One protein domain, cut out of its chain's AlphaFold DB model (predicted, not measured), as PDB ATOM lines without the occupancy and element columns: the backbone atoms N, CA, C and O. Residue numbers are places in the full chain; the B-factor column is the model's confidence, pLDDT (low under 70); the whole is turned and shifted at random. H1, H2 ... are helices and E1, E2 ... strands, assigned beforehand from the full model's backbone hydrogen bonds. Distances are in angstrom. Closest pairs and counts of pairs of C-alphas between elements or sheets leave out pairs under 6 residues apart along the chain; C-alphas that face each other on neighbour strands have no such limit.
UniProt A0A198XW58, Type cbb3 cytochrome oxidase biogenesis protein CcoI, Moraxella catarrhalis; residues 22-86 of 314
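AT A GLANCE: This is residues 22 to 86 of the 314 residues of the protein "Type cbb3 cytochrome oxidase biogenesis protein CcoI" of Moraxella catarrhalis (UniProt A0A198XW58). A small two-stranded hairpin, E1 and E2, has the helix H1 alongside it, nearer to E1, and a loop-rich part over the two makes up much of the rest. In that part the long first stretch, residues 22 to 44, and the tail after the short helix H2, residues 80 to 86, run near each other. The printed part has 65 residues with two named strands and two named helices, in the order E1, E2, H1, H2; the sheet, in the order E1 - E2, is antiparallel. The class is mixed, helices and strands, with 26 residues in named elements, under half of the printed part. The whole is compact, with a radius of gyration of the C-alphas of 10.9 A, and its outline is rounded, with spans of 30 by 22 by 20 A.

IN THESE COORDINATES: E1 is residues 45 to 49, 13.0 A from first to last C-alpha, and begins with C-alpha 45 at (14.238, 22.008, -8.822). E2 is residues 52 to 56, 12.8 A long. H1, residues 59 to 70, measures 16.0 A from C-alpha 59 at (7.940, 22.332, -10.703) to C-alpha 70. H2 is residues 76 to 79, 5.3 A long, and ends with C-alpha 79 at (15.801, 6.454, -26.213).

HOW THE PARTS SIT: E1 and E2 form a hairpin of antiparallel neighbour strands, with 143 degrees between their directions. N 47 and O 54 are 3.2 A apart and N 54 and O 47 are 2.8 A apart, both within hydrogen-bond range. E1 and H1 have 8 pairs of C-alphas within 8 A, the closest being those of Thr 47 and Gln 62, 6.1 A apart. E2 and H1 have 1 such pair, the C-alphas of Met 56 and Gln 62, 5.9 A apart. H1 and H2 are close but not clearly touching; their closest C-alphas, those of Ile 68 and Tyr 76, are 7.9 A apart. H2 is apart from E1 and from E2. In H1 every O i to N i+4 pair is within hydrogen-bond range; H2 is too short for such a pair, and its 1 pair of O i to N i+3 is not within range.

THE WHOLE: The two C-alphas farthest apart are those of Glu 22 and Lys 42, at 31.5 A. The printed part has no cut. The links E1 to E2, E2 to H1 and H1 to H2 are tight. The mean pLDDT of the printed part is 82.0, and the model's confidence is low, under 70, at residues 22 to 24 and 84 to 86.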
ATOM      1  N   GLU A  22      28.029   3.194 -19.214       49.41
ATOM      2  CA  GLU A  22      26.950   2.228 -19.527       49.41
ATOM      3  C   GLU A  22      25.667   2.785 -20.161       49.41
ATOM      4  O   GLU A  22      24.803   2.008 -20.558       49.41
ATOM      5  N   TYR A  23      25.529   4.102 -20.351       54.81
ATOM      6  CA  TYR A  23      24.288   4.681 -20.882       54.81
ATOM      7  C   TYR A  23      24.557   5.846 -21.841       54.81
ATOM      8  O   TYR A  23      25.107   6.871 -21.438       54.81
ATOM      9  N   SER A  24      24.134   5.718 -23.107       63.59
ATOM     10  CA  SER A  24      24.239   6.760 -24.144       63.59
ATOM     11  C   SER A  24      23.215   7.883 -23.928       63.59
ATOM     12  O   SER A  24      22.269   8.054 -24.693       63.59
ATOM     13  N   LEU A  25      23.369   8.627 -22.837       74.69
ATOM     14  CA  LEU A  25      22.503   9.746 -22.477       74.69
ATOM     15  C   LEU A  25      22.848  10.994 -23.291       74.69
ATOM     16  O   LEU A  25      23.965  11.503 -23.219       74.69
ATOM     17  N   ILE A  26      21.856  11.558 -23.980       78.81
ATOM     18  CA  ILE A  26      21.951  12.923 -24.506       78.81
ATOM     19  C   ILE A  26      21.804  13.885 -23.327       78.81
ATOM     20  O   ILE A  26      20.735  13.955 -22.712       78.81
ATOM     21  N   LEU A  27      22.870  14.606 -22.984       81.19
ATOM     22  CA  LEU A  27      22.881  15.587 -21.899       81.19
ATOM     23  C   LEU A  27      22.598  16.998 -22.441       81.19
ATOM     24  O   LEU A  27      23.096  17.343 -23.513       81.19
ATOM     25  N   PRO A  28      21.802  17.822 -21.731       82.69
ATOM     26  CA  PRO A  28      21.645  19.226 -22.096       82.69
ATOM     27  C   PRO A  28      22.952  20.003 -21.843       82.69
ATOM     28  O   PRO A  28      23.778  19.568 -21.036       82.69
ATOM     29  N   PRO A  29      23.126  21.180 -22.469       81.62
ATOM     30  CA  PRO A  29      24.222  22.092 -22.152       81.62
ATOM     31  C   PRO A  29      24.269  22.462 -20.660       81.62
ATOM     32  O   PRO A  29      23.250  22.442 -19.962       81.62
ATOM     33  N   ALA A  30      25.451  22.843 -20.169       81.56
ATOM     34  CA  ALA A  30      25.612  23.305 -18.792       81.56
ATOM     35  C   ALA A  30      24.685  24.503 -18.500       81.56
ATOM     36  O   ALA A  30      24.642  25.465 -19.264       81.56
ATOM     37  N   GLY A  31      23.943  24.439 -17.390       83.00
ATOM     38  CA  GLY A  31      22.972  25.473 -17.005       83.00
ATOM     39  C   GLY A  31      21.557  25.289 -17.569       83.00
ATOM     40  O   GLY A  31      20.706  26.147 -17.333       83.00
ATOM     41  N   CYS A  32      21.283  24.179 -18.259       87.44
ATOM     42  CA  CYS A  32      19.960  23.840 -18.783       87.44
ATOM     43  C   CYS A  32      19.283  22.686 -18.020       87.44
ATOM     44  O   CYS A  32      19.920  21.835 -17.398       87.44
ATOM     45  N   CYS A  33      17.956  22.655 -18.091       88.00
ATOM     46  CA  CYS A  33      17.079  21.642 -17.526       88.00
ATOM     47  C   CYS A  33      17.336  20.272 -18.158       88.00
ATOM     48  O   CYS A  33      17.368  20.136 -19.381       88.00
ATOM     49  N   PHE A  34      17.429  19.232 -17.331       88.62
ATOM     50  CA  PHE A  34      17.620  17.862 -17.809       88.62
ATOM     51  C   PHE A  34      16.430  17.320 -18.615       88.62
ATOM     52  O   PHE A  34      16.619  16.494 -19.513       88.62
ATOM     53  N   HIS A  35      15.214  17.780 -18.306       85.06
ATOM     54  CA  HIS A  35      13.980  17.299 -18.925       85.06
ATOM     55  C   HIS A  35      13.652  18.014 -20.247       85.06
ATOM     56  O   HIS A  35      13.506  17.341 -21.261       85.06
ATOM     57  N   CYS A  36      13.593  19.351 -20.251       82.25
ATOM     58  CA  CYS A  36      13.179  20.149 -21.415       82.25
ATOM     59  C   CYS A  36      14.302  20.987 -22.056       82.25
ATOM     60  O   CYS A  36      14.087  21.597 -23.093       82.25
ATOM     61  N   GLY A  37      15.496  21.070 -21.462       83.88
ATOM     62  CA  GLY A  37      16.613  21.828 -22.045       83.88
ATOM     63  C   GLY A  37      16.548  23.355 -21.894       83.88
ATOM     64  O   GLY A  37      17.467  24.035 -22.342       83.88
ATOM     65  N   GLU A  38      15.526  23.914 -21.239       84.81
ATOM     66  CA  GLU A  38      15.459  25.355 -20.936       84.81
ATOM     67  C   GLU A  38      16.457  25.790 -19.853       84.81
ATOM     68  O   GLU A  38      16.894  24.979 -19.038       84.81
ATOM     69  N   VAL A  39      16.788  27.085 -19.806       86.25
ATOM     70  CA  VAL A  39      17.705  27.673 -18.812       86.25
ATOM     71  C   VAL A  39      17.182  27.450 -17.389       86.25
ATOM     72  O   VAL A  39      15.997  27.639 -17.106       86.25
ATOM     73  N   LEU A  40      18.068  27.056 -16.474       89.06
ATOM     74  CA  LEU A  40      17.720  26.883 -15.068       89.06
ATOM     75  C   LEU A  40      17.436  28.237 -14.383       89.06
ATOM     76  O   LEU A  40      18.168  29.206 -14.602       89.06
ATOM     77  N   PRO A  41      16.409  28.322 -13.517       86.00
ATOM     78  CA  PRO A  41      16.205  29.481 -12.654       86.00
ATOM     79  C   PRO A  41      17.314  29.568 -11.591       86.00
ATOM     80  O   PRO A  41      18.059  28.615 -11.370       86.00
ATOM     81  N   LYS A  42      17.393  30.708 -10.885       83.12
ATOM     82  CA  LYS A  42      18.364  30.917  -9.787       83.12
ATOM     83  C   LYS A  42      18.293  29.826  -8.710       83.12
ATOM     84  O   LYS A  42      19.322  29.473  -8.147       83.12
ATOM     85  N   GLU A  43      17.096  29.299  -8.457       86.25
ATOM     86  CA  GLU A  43      16.839  28.175  -7.553       86.25
ATOM     87  C   GLU A  43      16.199  27.024  -8.349       86.25
ATOM     88  O   GLU A  43      14.985  27.027  -8.568       86.25
ATOM     89  N   PRO A  44      17.000  26.074  -8.867       86.62
ATOM     90  CA  PRO A  44      16.493  24.967  -9.668       86.62
ATOM     91  C   PRO A  44      15.808  23.901  -8.809       86.62
ATOM     92  O   PRO A  44      16.151  23.680  -7.648       86.62
ATOM     93  N   PHE A  45      14.866  23.186  -9.422       89.50
ATOM     94  CA  PHE A  45      14.238  22.008  -8.822       89.50
ATOM     95  C   PHE A  45      15.089  20.764  -9.101       89.50
ATOM     96  O   PHE A  45      15.839  20.735 -10.073       89.50
ATOM     97  N   PHE A  46      14.960  19.715  -8.288       89.75
ATOM     98  CA  PHE A  46      15.752  18.490  -8.442       89.75
ATOM     99  C   PHE A  46      14.880  17.238  -8.411       89.75
ATOM    100  O   PHE A  46      13.904  17.155  -7.666       89.75
ATOM    101  N   THR A  47      15.259  16.248  -9.212       88.69
ATOM    102  CA  THR A  47      14.716  14.887  -9.142       88.69
ATOM    103  C   THR A  47      15.810  13.874  -9.466       88.69
ATOM    104  O   THR A  47      16.788  14.207 -10.142       88.69
ATOM    105  N   THR A  48      15.679  12.651  -8.964       89.62
ATOM    106  CA  THR A  48      16.689  11.600  -9.130       89.62
ATOM    107  C   THR A  48      16.371  10.771 -10.370       89.62
ATOM    108  O   THR A  48      15.304  10.172 -10.459       89.62
ATOM    109  N   ILE A  49      17.294  10.730 -11.334       86.50
ATOM    110  CA  ILE A  49      17.171   9.935 -12.565       86.50
ATOM    111  C   ILE A  49      18.458   9.125 -12.721       86.50
ATOM    112  O   ILE A  49      19.540   9.716 -12.769       86.50
ATOM    113  N   PHE A  50      18.344   7.794 -12.808       85.25
ATOM    114  CA  PHE A  50      19.488   6.863 -12.809       85.25
ATOM    115  C   PHE A  50      20.450   7.123 -11.638       85.25
ATOM    116  O   PHE A  50      21.641   7.347 -11.845       85.25
ATOM    117  N   ASP A  51      19.897   7.216 -10.423       80.88
ATOM    118  CA  ASP A  51      20.630   7.442  -9.165       80.88
ATOM    119  C   ASP A  51      21.482   8.723  -9.101       80.88
ATOM    120  O   ASP A  51      22.232   8.937  -8.150       80.88
ATOM    121  N   LYS A  52      21.329   9.630 -10.076       85.94
ATOM    122  CA  LYS A  52      21.983  10.942 -10.091       85.94
ATOM    123  C   LYS A  52      20.938  12.058  -9.946       85.94
ATOM    124  O   LYS A  52      19.916  12.032 -10.642       85.94
ATOM    125  N   PRO A  53      21.165  13.062  -9.078       89.69
ATOM    126  CA  PRO A  53      20.289  14.225  -8.988       89.69
ATOM    127  C   PRO A  53      20.402  15.057 -10.271       89.69
ATOM    128  O   PRO A  53      21.498  15.428 -10.695       89.69
ATOM    129  N   ARG A  54      19.265  15.345 -10.909       89.75
ATOM    130  CA  ARG A  54      19.187  16.116 -12.155       89.75
ATOM    131  C   ARG A  54      18.412  17.423 -11.944       89.75
ATOM    132  O   ARG A  54      17.320  17.377 -11.370       89.75
ATOM    133  N   PRO A  55      18.947  18.571 -12.402       91.88
ATOM    134  CA  PRO A  55      18.304  19.869 -12.229       91.88
ATOM    135  C   PRO A  55      17.163  20.087 -13.235       91.88
ATOM    136  O   PRO A  55      17.238  19.663 -14.393       91.88
ATOM    137  N   MET A  56      16.123  20.791 -12.792       91.31
ATOM    138  CA  MET A  56      14.880  21.063 -13.514       91.31
ATOM    139  C   MET A  56      14.543  22.558 -13.485       91.31
ATOM    140  O   MET A  56      14.732  23.222 -12.463       91.31
ATOM    141  N   CYS A  57      14.018  23.095 -14.594       86.62
ATOM    142  CA  CYS A  57      13.709  24.527 -14.706       86.62
ATOM    143  C   CYS A  57      12.455  24.961 -13.930       86.62
ATOM    144  O   CYS A  57      12.346  26.121 -13.547       86.62
ATOM    145  N   CYS A  58      11.498  24.059 -13.691       84.94
ATOM    146  CA  CYS A  58      10.241  24.370 -13.014       84.94
ATOM    147  C   CYS A  58       9.657  23.148 -12.290       84.94
ATOM    148  O   CYS A  58      10.022  22.004 -12.584       84.94
ATOM    149  N   LEU A  59       8.690  23.386 -11.397       85.06
ATOM    150  CA  LEU A  59       7.940  22.332 -10.703       85.06
ATOM    151  C   LEU A  59       7.258  21.360 -11.686       85.06
ATOM    152  O   LEU A  59       7.189  20.165 -11.426       85.06
ATOM    153  N   GLY A  60       6.812  21.849 -12.849       81.69
ATOM    154  CA  GLY A  60       6.234  21.007 -13.900       81.69
ATOM    155  C   GLY A  60       7.222  19.972 -14.448       81.69
ATOM    156  O   GLY A  60       6.887  18.794 -14.528       81.69
ATOM    157  N   CYS A  61       8.458  20.385 -14.748       86.25
ATOM    158  CA  CYS A  61       9.512  19.470 -15.198       86.25
ATOM    159  C   CYS A  61       9.917  18.481 -14.100       86.25
ATOM    160  O   CYS A  61      10.169  17.317 -14.398       86.25
ATOM    161  N   GLN A  62       9.945  18.919 -12.838       89.69
ATOM    162  CA  GLN A  62      10.213  18.034 -11.703       89.69
ATOM    163  C   GLN A  62       9.147  16.938 -11.585       89.69
ATOM    164  O   GLN A  62       9.501  15.765 -11.527       89.69
ATOM    165  N   LEU A  63       7.863  17.307 -11.607       85.50
ATOM    166  CA  LEU A  63       6.749  16.362 -11.490       85.50
ATOM    167  C   LEU A  63       6.669  15.413 -12.686       85.50
ATOM    168  O   LEU A  63       6.483  14.213 -12.495       85.50
ATOM    169  N   ALA A  64       6.851  15.926 -13.907       81.94
ATOM    170  CA  ALA A  64       6.875  15.106 -15.115       81.94
ATOM    171  C   ALA A  64       8.014  14.081 -15.062       81.94
ATOM    172  O   ALA A  64       7.799  12.888 -15.272       81.94
ATOM    173  N   ALA A  65       9.223  14.525 -14.712       86.50
ATOM    174  CA  ALA A  65      10.375  13.646 -14.606       86.50
ATOM    175  C   ALA A  65      10.247  12.632 -13.460       86.50
ATOM    176  O   ALA A  65      10.577  11.464 -13.655       86.50
ATOM    177  N   GLN A  66       9.726  13.048 -12.304       89.88
ATOM    178  CA  GLN A  66       9.441  12.163 -11.177       89.88
ATOM    179  C   GLN A  66       8.388  11.110 -11.548       89.88
ATOM    180  O   GLN A  66       8.612   9.929 -11.309       89.88
ATOM    181  N   SER A  67       7.307  11.502 -12.230       84.56
ATOM    182  CA  SER A  67       6.266  10.577 -12.701       84.56
ATOM    183  C   SER A  67       6.809   9.534 -13.684       84.56
ATOM    184  O   SER A  67       6.419   8.374 -13.624       84.56
ATOM    185  N   ILE A  68       7.737   9.917 -14.571       82.94
ATOM    186  CA  ILE A  68       8.405   8.983 -15.495       82.94
ATOM    187  C   ILE A  68       9.239   7.950 -14.724       82.94
ATOM    188  O   ILE A  68       9.202   6.764 -15.050       82.94
ATOM    189  N   VAL A  69       9.985   8.387 -13.704       87.75
ATOM    190  CA  VAL A  69      10.819   7.499 -12.879       87.75
ATOM    191  C   VAL A  69       9.954   6.572 -12.024       87.75
ATOM    192  O   VAL A  69      10.173   5.363 -12.028       87.75
ATOM    193  N   GLU A  70       8.934   7.104 -11.352       86.81
ATOM    194  CA  GLU A  70       8.005   6.329 -10.517       86.81
ATOM    195  C   GLU A  70       7.199   5.307 -11.331       86.81
ATOM    196  O   GLU A  70       6.905   4.219 -10.840       86.81
ATOM    197  N   ALA A  71       6.894   5.611 -12.596       81.12
ATOM    198  CA  ALA A  71       6.246   4.681 -13.518       81.12
ATOM    199  C   ALA A  71       7.187   3.591 -14.075       81.12
ATOM    200  O   ALA A  71       6.747   2.766 -14.876       81.12
ATOM    201  N   GLY A  72       8.474   3.583 -13.704       86.75
ATOM    202  CA  GLY A  72       9.467   2.649 -14.246       86.75
ATOM    203  C   GLY A  72       9.820   2.906 -15.718       86.75
ATOM    204  O   GLY A  72      10.336   2.021 -16.393       86.75
ATOM    205  N   LEU A  73       9.544   4.110 -16.232       87.00
ATOM    206  CA  LEU A  73       9.729   4.500 -17.636       87.00
ATOM    207  C   LEU A  73      11.025   5.295 -17.867       87.00
ATOM    208  O   LEU A  73      11.144   6.025 -18.850       87.00
ATOM    209  N   SER A  74      12.024   5.158 -16.989       83.62
ATOM    210  CA  SER A  74      13.299   5.893 -17.068       83.62
ATOM    211  C   SER A  74      14.045   5.696 -18.396       83.62
ATOM    212  O   SER A  74      14.792   6.585 -18.804       83.62
ATOM    213  N   GLN A  75      13.779   4.593 -19.108       81.38
ATOM    214  CA  GLN A  75      14.284   4.310 -20.458       81.38
ATOM    215  C   GLN A  75      14.000   5.443 -21.464       81.38
ATOM    216  O   GLN A  75      14.793   5.668 -22.373       81.38
ATOM    217  N   TYR A  76      12.937   6.232 -21.253       81.75
ATOM    218  CA  TYR A  76      12.626   7.433 -22.038       81.75
ATOM    219  C   TYR A  76      13.837   8.363 -22.241       81.75
ATOM    220  O   TYR A  76      14.018   8.929 -23.317       81.75
ATOM    221  N   TYR A  77      14.694   8.509 -21.226       83.06
ATOM    222  CA  TYR A  77      15.866   9.388 -21.290       83.06
ATOM    223  C   TYR A  77      17.043   8.803 -22.082       83.06
ATOM    224  O   TYR A  77      17.931   9.561 -22.472       83.06
ATOM    225  N   LEU A  78      17.050   7.489 -22.313       83.12
ATOM    226  CA  LEU A  78      18.041   6.785 -23.131       83.12
ATOM    227  C   LEU A  78      17.632   6.779 -24.602       83.12
ATOM    228  O   LEU A  78      18.467   6.990 -25.474       83.12
ATOM    229  N   ASP A  79      16.336   6.602 -24.859       78.75
ATOM    230  CA  ASP A  79      15.801   6.454 -26.213       78.75
ATOM    231  C   ASP A  79      15.486   7.805 -26.890       78.75
ATOM    232  O   ASP A  79      15.154   7.856 -28.080       78.75
ATOM    233  N   ARG A  80      15.568   8.928 -26.157       78.00
ATOM    234  CA  ARG A  80      15.326  10.264 -26.727       78.00
ATOM    235  C   ARG A  80      16.412  10.630 -27.742       78.00
ATOM    236  O   ARG A  80      17.598  10.514 -27.462       78.00
ATOM    237  N   ARG A  81      15.998  11.133 -28.911       72.75
ATOM    238  CA  ARG A  81      16.906  11.577 -29.992       72.75
ATOM    239  C   ARG A  81      17.357  13.030 -29.857       72.75
ATOM    240  O   ARG A  81      18.425  13.383 -30.338       72.75
ATOM    241  N   GLU A  82      16.549  13.857 -29.206       73.69
ATOM    242  CA  GLU A  82      16.823  15.266 -28.932       73.69
ATOM    243  C   GLU A  82      16.081  15.698 -27.661       73.69
ATOM    244  O   GLU A  82      15.131  15.039 -27.226       73.69
ATOM    245  N   ILE A  83      16.533  16.787 -27.041       77.81
ATOM    246  CA  ILE A  83      15.855  17.397 -25.894       77.81
ATOM    247  C   ILE A  83      14.913  18.456 -26.453       77.81
ATOM    248  O   ILE A  83      15.346  19.553 -26.798       77.81
ATOM    249  N   SER A  84      13.635  18.111 -26.597       62.16
ATOM    250  CA  SER A  84      12.636  19.064 -27.069       62.16
ATOM    251  C   SER A  84      12.266  20.029 -25.935       62.16
ATOM    252  O   SER A  84      11.861  19.561 -24.866       62.16
ATOM    253  N   PRO A  85      12.364  21.355 -26.143       60.69
ATOM    254  CA  PRO A  85      11.779  22.313 -25.217       60.69
ATOM    255  C   PRO A  85      10.286  22.048 -25.066       60.69
ATOM    256  O   PRO A  85       9.623  21.577 -25.996       60.69
ATOM    257  N   THR A  86       9.766  22.341 -23.873       53.00
ATOM    258  CA  THR A  86       8.323  22.366 -23.637       53.00
ATOM    259  C   THR A  86       7.720  23.228 -24.734       53.00
ATOM    260  O   THR A  86       8.115  24.383 -24.885       53.00
TER     261      THR A  86